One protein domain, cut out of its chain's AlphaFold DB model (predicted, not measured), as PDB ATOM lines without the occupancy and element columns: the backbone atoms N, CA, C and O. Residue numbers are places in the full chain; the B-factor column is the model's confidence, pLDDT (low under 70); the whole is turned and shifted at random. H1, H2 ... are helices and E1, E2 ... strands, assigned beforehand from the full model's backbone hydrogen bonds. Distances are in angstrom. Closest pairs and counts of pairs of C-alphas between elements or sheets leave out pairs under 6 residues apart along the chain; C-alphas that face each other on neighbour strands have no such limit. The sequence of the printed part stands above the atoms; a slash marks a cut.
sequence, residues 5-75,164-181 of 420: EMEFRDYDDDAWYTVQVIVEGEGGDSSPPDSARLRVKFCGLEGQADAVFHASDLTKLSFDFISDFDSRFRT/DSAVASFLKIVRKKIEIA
ATOM      1  N   GLU A   5     -34.625  -6.091  -3.520       87.12
ATOM      2  CA  GLU A   5     -34.160  -7.228  -2.735       87.12
ATOM      3  C   GLU A   5     -33.534  -6.742  -1.435       87.12
ATOM      4  O   GLU A   5     -32.729  -5.804  -1.421       87.12
ATOM      5  N   MET A   6     -33.935  -7.363  -0.332       90.06
ATOM      6  CA  MET A   6     -33.462  -7.014   0.996       90.06
ATOM      7  C   MET A   6     -33.578  -8.198   1.954       90.06
ATOM      8  O   MET A   6     -34.098  -9.248   1.594       90.06
ATOM      9  N   GLU A   7     -33.089  -8.031   3.177       93.00
ATOM     10  CA  GLU A   7     -33.239  -9.020   4.236       93.00
ATOM     11  C   GLU A   7     -34.465  -8.710   5.092       93.00
ATOM     12  O   GLU A   7     -34.671  -7.568   5.514       93.00
ATOM     13  N   PHE A   8     -35.254  -9.746   5.371       92.56
ATOM     14  CA  PHE A   8     -36.381  -9.702   6.292       92.56
ATOM     15  C   PHE A   8     -36.208 -10.748   7.389       92.56
ATOM     16  O   PHE A   8     -35.952 -11.916   7.100       92.56
ATOM     17  N   ARG A   9     -36.343 -10.321   8.647       92.50
ATOM     18  CA  ARG A   9     -36.332 -11.221   9.801       92.50
ATOM     19  C   ARG A   9     -37.735 -11.734  10.065       92.50
ATOM     20  O   ARG A   9     -38.585 -10.986  10.569       92.50
ATOM     21  N   ASP A  10     -37.948 -13.004   9.762       86.25
ATOM     22  CA  ASP A  10     -39.259 -13.624   9.833       86.25
ATOM     23  C   ASP A  10     -39.774 -13.738  11.275       86.25
ATOM     24  O   ASP A  10     -39.008 -13.769  12.240       86.25
ATOM     25  N   TYR A  11     -41.095 -13.723  11.450       78.50
ATOM     26  CA  TYR A  11     -41.699 -13.824  12.781       78.50
ATOM     27  C   TYR A  11     -41.755 -15.270  13.290       78.50
ATOM     28  O   TYR A  11     -41.819 -15.482  14.509       78.50
ATOM     29  N   ASP A  12     -41.717 -16.254  12.390       78.50
ATOM     30  CA  ASP A  12     -42.057 -17.640  12.698       78.50
ATOM     31  C   ASP A  12     -40.851 -18.415  13.198       78.50
ATOM     32  O   ASP A  12     -41.027 -19.388  13.927       78.50
ATOM     33  N   ASP A  13     -39.635 -17.972  12.892       79.62
ATOM     34  CA  ASP A  13     -38.395 -18.564  13.392       79.62
ATOM     35  C   ASP A  13     -37.316 -17.555  13.811       79.62
ATOM     36  O   ASP A  13     -36.333 -17.954  14.434       79.62
ATOM     37  N   ASP A  14     -37.548 -16.262  13.574       85.81
ATOM     38  CA  ASP A  14     -36.618 -15.163  13.855       85.81
ATOM     39  C   ASP A  14     -35.334 -15.187  13.004       85.81
ATOM     40  O   ASP A  14     -34.394 -14.441  13.290       85.81
ATOM     41  N   ALA A  15     -35.297 -15.998  11.941       91.94
ATOM     42  CA  ALA A  15     -34.195 -16.048  10.989       91.94
ATOM     43  C   ALA A  15     -34.308 -14.937   9.933       91.94
ATOM     44  O   ALA A  15     -35.388 -14.416   9.643       91.94
ATOM     45  N   TRP A  16     -33.170 -14.565   9.354       94.81
ATOM     46  CA  TRP A  16     -33.092 -13.631   8.237       94.81
ATOM     47  C   TRP A  16     -33.213 -14.358   6.903       94.81
ATOM     48  O   TRP A  16     -32.496 -15.322   6.640       94.81
ATOM     49  N   TYR A  17     -34.070 -13.823   6.037       92.88
ATOM     50  CA  TYR A  17     -34.304 -14.319   4.690       92.88
ATOM     51  C   TYR A  17     -34.079 -13.225   3.662       92.88
ATOM     52  O   TYR A  17     -34.434 -12.067   3.888       92.88
ATOM     53  N   THR A  18     -33.556 -13.604   2.498       92.75
ATOM     54  CA  THR A  18     -33.580 -12.722   1.330       92.75
ATOM     55  C   THR A  18     -35.004 -12.664   0.793       92.75
ATOM     56  O   THR A  18     -35.632 -13.698   0.559       92.75
ATOM     57  N   VAL A  19     -35.520 -11.452   0.610       92.12
ATOM     58  CA  VAL A  19     -36.889 -11.210   0.167       92.12
ATOM     59  C   VAL A  19     -36.963 -10.122  -0.892       92.12
ATOM     60  O   VAL A  19     -36.160  -9.189  -0.913       92.12
ATOM     61  N   GLN A  20     -37.997 -10.194  -1.722       90.81
ATOM     62  CA  GLN A  20     -38.443  -9.091  -2.565       90.81
ATOM     63  C   GLN A  20     -39.632  -8.397  -1.915       90.81
ATOM     64  O   GLN A  20     -40.638  -9.032  -1.582       90.81
ATOM     65  N   VAL A  21     -39.532  -7.078  -1.761       89.25
ATOM     66  CA  VAL A  21     -40.591  -6.270  -1.153       89.25
ATOM     67  C   VAL A  21     -41.337  -5.475  -2.215       89.25
ATOM     68  O   VAL A  21     -40.741  -4.847  -3.089       89.25
ATOM     69  N   ILE A  22     -42.667  -5.516  -2.143       87.19
ATOM     70  CA  ILE A  22     -43.566  -4.900  -3.116       87.19
ATOM     71  C   ILE A  22     -44.675  -4.156  -2.368       87.19
ATOM     72  O   ILE A  22     -45.397  -4.748  -1.568       87.19
ATOM     73  N   VAL A  23     -44.849  -2.865  -2.658       85.06
ATOM     74  CA  VAL A  23     -46.013  -2.096  -2.194       85.06
ATOM     75  C   VAL A  23     -47.111  -2.168  -3.248       85.06
ATOM     76  O   VAL A  23     -46.901  -1.847  -4.417       85.06
ATOM     77  N   GLU A  24     -48.296  -2.591  -2.827       83.88
ATOM     78  CA  GLU A  24     -49.493  -2.706  -3.654       83.88
ATOM     79  C   GLU A  24     -50.565  -1.724  -3.166       83.88
ATOM     80  O   GLU A  24     -50.693  -1.471  -1.967       83.88
ATOM     81  N   GLY A  25     -51.365  -1.184  -4.093       70.31
ATOM     82  CA  GLY A  25     -52.469  -0.271  -3.764       70.31
ATOM     83  C   GLY A  25     -52.093   1.213  -3.667       70.31
ATOM     84  O   GLY A  25     -52.925   2.019  -3.256       70.31
ATOM     85  N   GLU A  26     -50.880   1.608  -4.072       58.91
ATOM     86  CA  GLU A  26     -50.530   3.020  -4.281       58.91
ATOM     87  C   GLU A  26     -51.125   3.539  -5.605       58.91
ATOM     88  O   GLU A  26     -50.511   3.439  -6.662       58.91
ATOM     89  N   GLY A  27     -52.326   4.120  -5.536       49.84
ATOM     90  CA  GLY A  27     -52.765   5.165  -6.468       49.84
ATOM     91  C   GLY A  27     -53.473   4.733  -7.757       49.84
ATOM     92  O   GLY A  27     -52.862   4.518  -8.798       49.84
ATOM     93  N   GLY A  28     -54.801   4.803  -7.717       43.66
ATOM     94  CA  GLY A  28     -55.614   5.372  -8.792       43.66
ATOM     95  C   GLY A  28     -56.745   6.162  -8.131       43.66
ATOM     96  O   GLY A  28     -57.188   5.748  -7.061       43.66
ATOM     97  N   ASP A  29     -57.212   7.263  -8.733       50.50
ATOM     98  CA  ASP A  29     -58.248   8.183  -8.196       50.50
ATOM     99  C   ASP A  29     -59.583   7.511  -7.786       50.50
ATOM    100  O   ASP A  29     -60.486   8.151  -7.254       50.50
ATOM    101  N   SER A  30     -59.714   6.205  -8.015       50.66
ATOM    102  CA  SER A  30     -60.870   5.360  -7.723       50.66
ATOM    103  C   SER A  30     -60.602   4.222  -6.723       50.66
ATOM    104  O   SER A  30     -61.530   3.485  -6.387       50.66
ATOM    105  N   SER A  31     -59.372   4.051  -6.225       46.91
ATOM    106  CA  SER A  31     -59.058   3.038  -5.206       46.91
ATOM    107  C   SER A  31     -59.223   3.625  -3.802       46.91
ATOM    108  O   SER A  31     -58.634   4.673  -3.524       46.91
ATOM    109  N   PRO A  32     -59.978   2.979  -2.891       52.91
ATOM    110  CA  PRO A  32     -60.097   3.457  -1.523       52.91
ATOM    111  C   PRO A  32     -58.701   3.611  -0.905       52.91
ATOM    112  O   PRO A  32     -57.903   2.675  -1.007       52.91
ATOM    113  N   PRO A  33     -58.400   4.723  -0.210       52.12
ATOM    114  CA  PRO A  33     -57.101   4.970   0.432       52.12
ATOM    115  C   PRO A  33     -56.736   3.938   1.523       52.12
ATOM    116  O   PRO A  33     -55.680   4.030   2.153       52.12
ATOM    117  N   ASP A  34     -57.587   2.931   1.742       56.22
ATOM    118  CA  ASP A  34     -57.495   1.859   2.730       56.22
ATOM    119  C   ASP A  34     -56.890   0.540   2.255       56.22
ATOM    120  O   ASP A  34     -56.702  -0.361   3.069       56.22
ATOM    121  N   SER A  35     -56.493   0.433   0.987       69.44
ATOM    122  CA  SER A  35     -56.044  -0.836   0.400       69.44
ATOM    123  C   SER A  35     -54.529  -1.063   0.367       69.44
ATOM    124  O   SER A  35     -54.119  -2.122  -0.105       69.44
ATOM    125  N   ALA A  36     -53.704  -0.129   0.858       81.88
ATOM    126  CA  ALA A  36     -52.248  -0.265   0.790       81.88
ATOM    127  C   ALA A  36     -51.756  -1.524   1.531       81.88
ATOM    128  O   ALA A  36     -52.050  -1.721   2.718       81.88
ATOM    129  N   ARG A  37     -50.992  -2.360   0.826       87.44
ATOM    130  CA  ARG A  37     -50.425  -3.614   1.332       87.44
ATOM    131  C   ARG A  37     -48.940  -3.688   1.005       87.44
ATOM    132  O   ARG A  37     -48.536  -3.329  -0.097       87.44
ATOM    133  N   LEU A  38     -48.147  -4.179   1.949       88.38
ATOM    134  CA  LEU A  38     -46.764  -4.573   1.726       88.38
ATOM    135  C   LEU A  38     -46.722  -6.087   1.554       88.38
ATOM    136  O   LEU A  38     -47.130  -6.817   2.455       88.38
ATOM    137  N   ARG A  39     -46.236  -6.554   0.412       89.25
ATOM    138  CA  ARG A  39     -45.988  -7.968   0.154       89.25
ATOM    139  C   ARG A  39     -44.494  -8.243   0.241       89.25
ATOM    140  O   ARG A  39     -43.703  -7.548  -0.389       89.25
ATOM    141  N   VAL A  40     -44.146  -9.267   1.001       90.38
ATOM    142  CA  VAL A  40     -42.790  -9.769   1.202       90.38
ATOM    143  C   VAL A  40     -42.732 -11.168   0.602       90.38
ATOM    144  O   VAL A  40     -43.426 -12.071   1.067       90.38
ATOM    145  N   LYS A  41     -41.950 -11.326  -0.465       90.75
ATOM    146  CA  LYS A  41     -41.774 -12.596  -1.174       90.75
ATOM    147  C   LYS A  41     -40.428 -13.200  -0.827       90.75
ATOM    148  O   LYS A  41     -39.417 -12.539  -1.038       90.75
ATOM    149  N   PHE A  42     -40.408 -14.434  -0.346       89.62
ATOM    150  CA  PHE A  42     -39.170 -15.127   0.001       89.62
ATOM    151  C   PHE A  42     -38.432 -15.592  -1.259       89.62
ATOM    152  O   PHE A  42     -39.014 -16.221  -2.143       89.62
ATOM    153  N   CYS A  43     -37.147 -15.257  -1.361       87.44
ATOM    154  CA  CYS A  43     -36.299 -15.661  -2.477       87.44
ATOM    155  C   CYS A  43     -35.738 -17.068  -2.233       87.44
ATOM    156  O   CYS A  43     -35.273 -17.369  -1.138       87.44
ATOM    157  N   GLY A  44     -35.748 -17.922  -3.262       79.31
ATOM    158  CA  GLY A  44     -35.144 -19.261  -3.201       79.31
ATOM    159  C   GLY A  44     -35.933 -20.310  -2.408       79.31
ATOM    160  O   GLY A  44     -35.477 -21.443  -2.303       79.31
ATOM    161  N   LEU A  45     -37.115 -19.963  -1.884       71.69
ATOM    162  CA  LEU A  45     -37.974 -20.860  -1.106       71.69
ATOM    163  C   LEU A  45     -39.267 -21.149  -1.877       71.69
ATOM    164  O   LEU A  45     -40.291 -20.484  -1.716       71.69
ATOM    165  N   GLU A  46     -39.202 -22.142  -2.766       65.50
ATOM    166  CA  GLU A  46     -40.358 -22.581  -3.549       65.50
ATOM    167  C   GLU A  46     -41.455 -23.145  -2.633       65.50
ATOM    168  O   GLU A  46     -41.224 -24.044  -1.828       65.50
ATOM    169  N   GLY A  47     -42.675 -22.619  -2.759       63.56
ATOM    170  CA  GLY A  47     -43.836 -23.071  -1.985       63.56
ATOM    171  C   GLY A  47     -44.054 -22.359  -0.646       63.56
ATOM    172  O   GLY A  47     -45.100 -22.575  -0.032       63.56
ATOM    173  N   GLN A  48     -43.147 -21.476  -0.211       70.50
ATOM    174  CA  GLN A  48     -43.415 -20.606   0.935       70.50
ATOM    175  C   GLN A  48     -44.405 -19.502   0.543       70.50
ATOM    176  O   GLN A  48     -44.285 -18.879  -0.512       70.50
ATOM    177  N   ALA A  49     -45.414 -19.277   1.385       75.75
ATOM    178  CA  ALA A  49     -46.407 -18.241   1.142       75.75
ATOM    179  C   ALA A  49     -45.802 -16.841   1.337       75.75
ATOM    180  O   ALA A  49     -45.089 -16.594   2.310       75.75
ATOM    181  N   ASP A  50     -46.141 -15.914   0.439       85.50
ATOM    182  CA  ASP A  50     -45.794 -14.502   0.588       85.50
ATOM    183  C   ASP A  50     -46.387 -13.943   1.893       85.50
ATOM    184  O   ASP A  50     -47.582 -14.100   2.166       85.50
ATOM    185  N   ALA A  51     -45.587 -13.212   2.670       86.06
ATOM    186  CA  ALA A  51     -46.100 -12.483   3.824       86.06
ATOM    187  C   ALA A  51     -46.733 -11.163   3.360       86.06
ATOM    188  O   ALA A  51     -46.110 -10.362   2.659       86.06
ATOM    189  N   VAL A  52     -47.992 -10.923   3.736       87.50
ATOM    190  CA  VAL A  52     -48.748  -9.730   3.324       87.50
ATOM    191  C   VAL A  52     -49.164  -8.925   4.547       87.50
ATOM    192  O   VAL A  52     -49.912  -9.398   5.399       87.50
ATOM    193  N   PHE A  53     -48.727  -7.670   4.601       85.69
ATOM    194  CA  PHE A  53     -49.024  -6.737   5.682       85.69
ATOM    195  C   PHE A  53     -49.941  -5.629   5.190       85.69
ATOM    196  O   PHE A  53     -49.627  -4.901   4.249       85.69
ATOM    197  N   HIS A  54     -51.083  -5.468   5.846       84.50
ATOM    198  CA  HIS A  54     -52.059  -4.452   5.487       84.50
ATOM    199  C   HIS A  54     -51.849  -3.191   6.314       84.50
ATOM    200  O   HIS A  54     -51.759  -3.249   7.543       84.50
ATOM    201  N   ALA A  55     -51.866  -2.027   5.664       81.81
ATOM    202  CA  ALA A  55     -51.751  -0.759   6.377       81.81
ATOM    203  C   ALA A  55     -52.878  -0.583   7.416       81.81
ATOM    204  O   ALA A  55     -52.633  -0.104   8.520       81.81
ATOM    205  N   SER A  56     -54.100  -1.026   7.099       76.56
ATOM    206  CA  SER A  56     -55.257  -0.979   8.008       76.56
ATOM    207  C   SER A  56     -55.061  -1.770   9.300       76.56
ATOM    208  O   SER A  56     -55.616  -1.404  10.335       76.56
ATOM    209  N   ASP A  57     -54.282  -2.847   9.256       76.00
ATOM    210  CA  ASP A  57     -54.058  -3.699  10.420       76.00
ATOM    211  C   ASP A  57     -52.964  -3.101  11.297       76.00
ATOM    212  O   ASP A  57     -53.141  -2.991  12.508       76.00
ATOM    213  N   LEU A  58     -51.901  -2.590  10.672       73.00
ATOM    214  CA  LEU A  58     -50.792  -1.936  11.365       73.00
ATOM    215  C   LEU A  58     -51.194  -0.629  12.055       73.00
ATOM    216  O   LEU A  58     -50.691  -0.333  13.133       73.00
ATOM    217  N   THR A  59     -52.139   0.130  11.493       68.31
ATOM    218  CA  THR A  59     -52.647   1.368  12.125       68.31
ATOM    219  C   THR A  59     -53.342   1.149  13.470       68.31
ATOM    220  O   THR A  59     -53.509   2.097  14.232       68.31
ATOM    221  N   LYS A  60     -53.742  -0.091  13.777       67.75
ATOM    222  CA  LYS A  60     -54.371  -0.473  15.050       67.75
ATOM    223  C   LYS A  60     -53.351  -0.962  16.087       67.75
ATOM    224  O   LYS A  60     -53.742  -1.304  17.203       67.75
ATOM    225  N   LEU A  61     -52.074  -1.063  15.715       65.56
ATOM    226  CA  LEU A  61     -50.998  -1.587  16.555       65.56
ATOM    227  C   LEU A  61     -50.230  -0.451  17.246       65.56
ATOM    228  O   LEU A  61     -50.319   0.710  16.852       65.56
ATOM    229  N   SER A  62     -49.506  -0.782  18.320       65.19
ATOM    230  CA  SER A  62     -48.723   0.199  19.079       65.19
ATOM    231  C   SER A  62     -47.532   0.722  18.273       65.19
ATOM    232  O   SER A  62     -47.043   0.065  17.351       65.19
ATOM    233  N   PHE A  63     -47.020   1.889  18.666       70.44
ATOM    234  CA  PHE A  63     -45.817   2.467  18.065       70.44
ATOM    235  C   PHE A  63     -44.612   1.515  18.159       70.44
ATOM    236  O   PHE A  63     -43.881   1.353  17.185       70.44
ATOM    237  N   ASP A  64     -44.471   0.808  19.283       66.81
ATOM    238  CA  ASP A  64     -43.429  -0.205  19.483       66.81
ATOM    239  C   ASP A  64     -43.489  -1.331  18.445       66.81
ATOM    240  O   ASP A  64     -42.450  -1.787  17.977       66.81
ATOM    241  N   PHE A  65     -44.690  -1.762  18.040       74.56
ATOM    242  CA  PHE A  65     -44.830  -2.773  16.992       74.56
ATOM    243  C   PHE A  65     -44.362  -2.234  15.644       74.56
ATOM    244  O   PHE A  65     -43.691  -2.933  14.896       74.56
ATOM    245  N   ILE A  66     -44.702  -0.986  15.327       78.12
ATOM    246  CA  ILE A  66     -44.276  -0.353  14.075       78.12
ATOM    247  C   ILE A  66     -42.752  -0.218  14.051       78.12
ATOM    248  O   ILE A  66     -42.144  -0.419  13.005       78.12
ATOM    249  N   SER A  67     -42.137   0.077  15.200       78.88
ATOM    250  CA  SER A  67     -40.682   0.098  15.343       78.88
ATOM    251  C   SER A  67     -40.058  -1.295  15.202       78.88
ATOM    252  O   SER A  67     -39.029  -1.414  14.543       78.88
ATOM    253  N   ASP A  68     -40.651  -2.340  15.791       80.75
ATOM    254  CA  ASP A  68     -40.179  -3.725  15.620       80.75
ATOM    255  C   ASP A  68     -40.296  -4.163  14.157       80.75
ATOM    256  O   ASP A  68     -39.324  -4.645  13.583       80.75
ATOM    257  N   PHE A  69     -41.445  -3.903  13.530       85.50
ATOM    258  CA  PHE A  69     -41.694  -4.187  12.123       85.50
ATOM    259  C   PHE A  69     -40.656  -3.516  11.221       85.50
ATOM    260  O   PHE A  69     -40.075  -4.186  10.378       85.50
ATOM    261  N   ASP A  70     -40.385  -2.222  11.424       87.19
ATOM    262  CA  ASP A  70     -39.344  -1.482  10.693       87.19
ATOM    263  C   ASP A  70     -37.962  -2.128  10.906       87.19
ATOM    264  O   ASP A  70     -37.221  -2.365   9.957       87.19
ATOM    265  N   SER A  71     -37.645  -2.524  12.145       87.69
ATOM    266  CA  SER A  71     -36.354  -3.138  12.495       87.69
ATOM    267  C   SER A  71     -36.117  -4.533  11.906       87.69
ATOM    268  O   SER A  71     -34.985  -5.020  11.921       87.69
ATOM    269  N   ARG A  72     -37.166  -5.186  11.392       91.69
ATOM    270  CA  ARG A  72     -37.084  -6.506  10.751       91.69
ATOM    271  C   ARG A  72     -36.682  -6.437   9.286       91.69
ATOM    272  O   ARG A  72     -36.523  -7.490   8.687       91.69
ATOM    273  N   PHE A  73     -36.489  -5.250   8.722       91.12
ATOM    274  CA  PHE A  73     -35.993  -5.073   7.362       91.12
ATOM    275  C   PHE A  73     -34.602  -4.449   7.380       91.12
ATOM    276  O   PHE A  73     -34.353  -3.475   8.094       91.12
ATOM    277  N   ARG A  74     -33.691  -4.969   6.559       90.62
ATOM    278  CA  ARG A  74     -32.371  -4.357   6.356       90.62
ATOM    279  C   ARG A  74     -31.801  -4.675   4.981       90.62
ATOM    280  O   ARG A  74     -32.307  -5.534   4.271       90.62
ATOM    281  N   THR A  75     -30.743  -3.971   4.600       90.00
ATOM    282  CA  THR A  75     -29.971  -4.287   3.393       90.00
ATOM    283  C   THR A  75     -29.332  -5.670   3.507       90.00
ATOM    284  O   THR A  75     -28.999  -6.097   4.610       90.00
ATOM    285  N   ASP A 164     -34.676   1.033   2.081       67.12
ATOM    286  CA  ASP A 164     -35.479   0.683   0.929       67.12
ATOM    287  C   ASP A 164     -36.673   1.645   0.803       67.12
ATOM    288  O   ASP A 164     -37.367   1.963   1.777       67.12
ATOM    289  N   SER A 165     -36.892   2.134  -0.417       70.56
ATOM    290  CA  SER A 165     -37.929   3.125  -0.696       70.56
ATOM    291  C   SER A 165     -39.345   2.569  -0.523       70.56
ATOM    292  O   SER A 165     -40.247   3.337  -0.190       70.56
ATOM    293  N   ALA A 166     -39.554   1.260  -0.693       81.62
ATOM    294  CA  ALA A 166     -40.865   0.629  -0.640       81.62
ATOM    295  C   ALA A 166     -41.328   0.435   0.814       81.62
ATOM    296  O   ALA A 166     -42.406   0.913   1.177       81.62
ATOM    297  N   VAL A 167     -40.490  -0.148   1.683       86.38
ATOM    298  CA  VAL A 167     -40.793  -0.273   3.129       86.38
ATOM    299  C   VAL A 167     -40.995   1.107   3.760       86.38
ATOM    300  O   VAL A 167     -41.974   1.336   4.476       86.38
ATOM    301  N   ALA A 168     -40.117   2.065   3.441       85.44
ATOM    302  CA  ALA A 168     -40.225   3.430   3.950       85.44
ATOM    303  C   ALA A 168     -41.518   4.128   3.491       85.44
ATOM    304  O   ALA A 168     -42.164   4.810   4.295       85.44
ATOM    305  N   SER A 169     -41.922   3.947   2.229       84.31
ATOM    306  CA  SER A 169     -43.168   4.516   1.692       84.31
ATOM    307  C   SER A 169     -44.395   3.899   2.355       84.31
ATOM    308  O   SER A 169     -45.282   4.622   2.811       84.31
ATOM    309  N   PHE A 170     -44.409   2.578   2.534       87.12
ATOM    310  CA  PHE A 170     -45.483   1.891   3.242       87.12
ATOM    311  C   PHE A 170     -45.609   2.346   4.703       87.12
ATOM    312  O   PHE A 170     -46.698   2.711   5.152       87.12
ATOM    313  N   LEU A 171     -44.498   2.427   5.442       86.31
ATOM    314  CA  LEU A 171     -44.501   2.931   6.817       86.31
ATOM    315  C   LEU A 171     -44.935   4.397   6.902       86.31
ATOM    316  O   LEU A 171     -45.601   4.786   7.862       86.31
ATOM    317  N   LYS A 172     -44.613   5.216   5.897       86.56
ATOM    318  CA  LYS A 172     -45.114   6.593   5.798       86.56
ATOM    319  C   LYS A 172     -46.637   6.626   5.647       86.56
ATOM    320  O   LYS A 172     -47.279   7.447   6.301       86.56
ATOM    321  N   ILE A 173     -47.222   5.724   4.853       82.94
ATOM    322  CA  ILE A 173     -48.683   5.576   4.736       82.94
ATOM    323  C   ILE A 173     -49.287   5.181   6.090       82.94
ATOM    324  O   ILE A 173     -50.243   5.816   6.536       82.94
ATOM    325  N   VAL A 174     -48.715   4.182   6.771       83.25
ATOM    326  CA  VAL A 174     -49.189   3.722   8.091       83.25
ATOM    327  C   VAL A 174     -49.137   4.849   9.125       83.25
ATOM    328  O   VAL A 174     -50.140   5.121   9.782       83.25
ATOM    329  N   ARG A 175     -48.007   5.559   9.233       83.94
ATOM    330  CA  ARG A 175     -47.834   6.675  10.181       83.94
ATOM    331  C   ARG A 175     -48.817   7.816   9.907       83.94
ATOM    332  O   ARG A 175     -49.506   8.247  10.826       83.94
ATOM    333  N   LYS A 176     -48.977   8.227   8.643       81.19
ATOM    334  CA  LYS A 176     -49.948   9.265   8.250       81.19
ATOM    335  C   LYS A 176     -51.382   8.887   8.632       81.19
ATOM    336  O   LYS A 176     -52.171   9.742   9.023       81.19
ATOM    337  N   LYS A 177     -51.740   7.604   8.536       75.81
ATOM    338  CA  LYS A 177     -53.067   7.124   8.949       75.81
ATOM    339  C   LYS A 177     -53.271   7.159  10.456       75.81
ATOM    340  O   LYS A 177     -54.359   7.518  10.893       75.81
ATOM    341  N   ILE A 178     -52.244   6.823  11.233       74.25
ATOM    342  CA  ILE A 178     -52.288   6.940  12.695       74.25
ATOM    343  C   ILE A 178     -52.517   8.403  13.086       74.25
ATOM    344  O   ILE A 178     -53.414   8.680  13.875       74.25
ATOM    345  N   GLU A 179     -51.803   9.344  12.460       77.12
ATOM    346  CA  GLU A 179     -51.998  10.783  12.684       77.12
ATOM    347  C   GLU A 179     -53.433  11.238  12.365       77.12
ATOM    348  O   GLU A 179     -54.066  11.914  13.176       77.12
ATOM    349  N   ILE A 180     -53.990  10.834  11.214       73.12
ATOM    350  CA  ILE A 180     -55.373  11.177  10.832       73.12
ATOM    351  C   ILE A 180     -56.385  10.579  11.817       73.12
ATOM    352  O   ILE A 180     -57.303  11.281  12.248       73.12
ATOM    353  N   ALA A 181     -56.227   9.312  12.207       67.56
ATOM    354  CA  ALA A 181     -57.113   8.653  13.165       67.56
ATOM    355  C   ALA A 181     -57.062   9.324  14.550       67.56
ATOM    356  O   ALA A 181     -58.100   9.504  15.184       67.56
TER     357      ALA A 181
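What this domain is: This is residues 5 to 75 and 164 to 181 of the 420 residues of the protein "uncharacterized protein LOC107416837" of Ziziphus jujuba (UniProt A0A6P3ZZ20). A strongly twisted and curled sheet of four strands has one long helix, H3, lying slantwise over one face, while a shorter helix, H2, runs alongside H3 the opposite way and only grazes the sheet. The short helix H1 follows directly on the edge strand E4, and the long loop of residues 25 to 36 reaches up to 22 A from the mean of the C-alphas. The printed part has 89 residues with four named strands followed by three named helices, E1 E2 E3 E4 H1 H2 H3; the sheet's order is E1 - E2 - E3 - E4, all antiparallel, and the class is mixed. The whole is compact, with a radius of gyration of the C-alphas of 13.3 A and spans of 37 by 29 by 20 A.

How they stand to each other: E1, residues 5 to 9, E2, residues 16 to 24, E3, residues 37 to 42, and E4, residues 51 to 54, form a meander, each strand the antiparallel neighbour of the one before. E1 and E2 form a hairpin at 115 degrees, with N 6 and O 19 at 2.9 A, within hydrogen-bond range. E2 bends by 54 degrees at residue 19. E2 and E3 form a hairpin at 146 degrees, with N 22 and O 39 at 2.9 A. E3 and E4 form a hairpin at 171 degrees, with N 38 and O 53 at 2.8 A. H3, residues 165 to 181, is on the sheet, over E2 and E3, at a height over the sheet of 10.5 A, giving two layers, a helix on one face of a sheet. On the local plane its line and that of E2 stand at 58 degrees, only just slantwise to the strands. The closest C-alphas of E2 and H3 are those of Val 23 and Ala 166, 6.0 A apart. H1, residues 55 to 58, and H3 touch, H3 with its residues 170 to 174 alone; the closest C-alphas are those of Ala 55 and Val 174, 5.4 A apart. H2, residues 63 to 71, and H3 only just touch, with 3 pairs of C-alphas within 8 A, the closest Asp 70 and Val 167 at 7.8 A; they run opposite ways at a shallow tilt of 5 degrees. Every O i to N i+4 pair is within hydrogen-bond range in H2 and H3; H1 is too short for such a pair.

Where its parts are: E1 begins at C-alpha 5 (-34.160, -7.228, -2.735). E2 is 23.0 A long, E3 16.2 A and H3 24.3 A. H3 ends at C-alpha 181 (-57.113, 8.653, 13.165).

The domain as a whole: The C-alphas farthest apart, of Asp 13 and Asp 29, are 39.7 A apart. Residues 76 to 163 are not printed, and C-alphas 75 and 164 stand 7.8 A apart across this cut. The link E2 to E3 is long. Mean pLDDT of the printed part is 78.8, and residues 26 to 35 are among the 19 under 70.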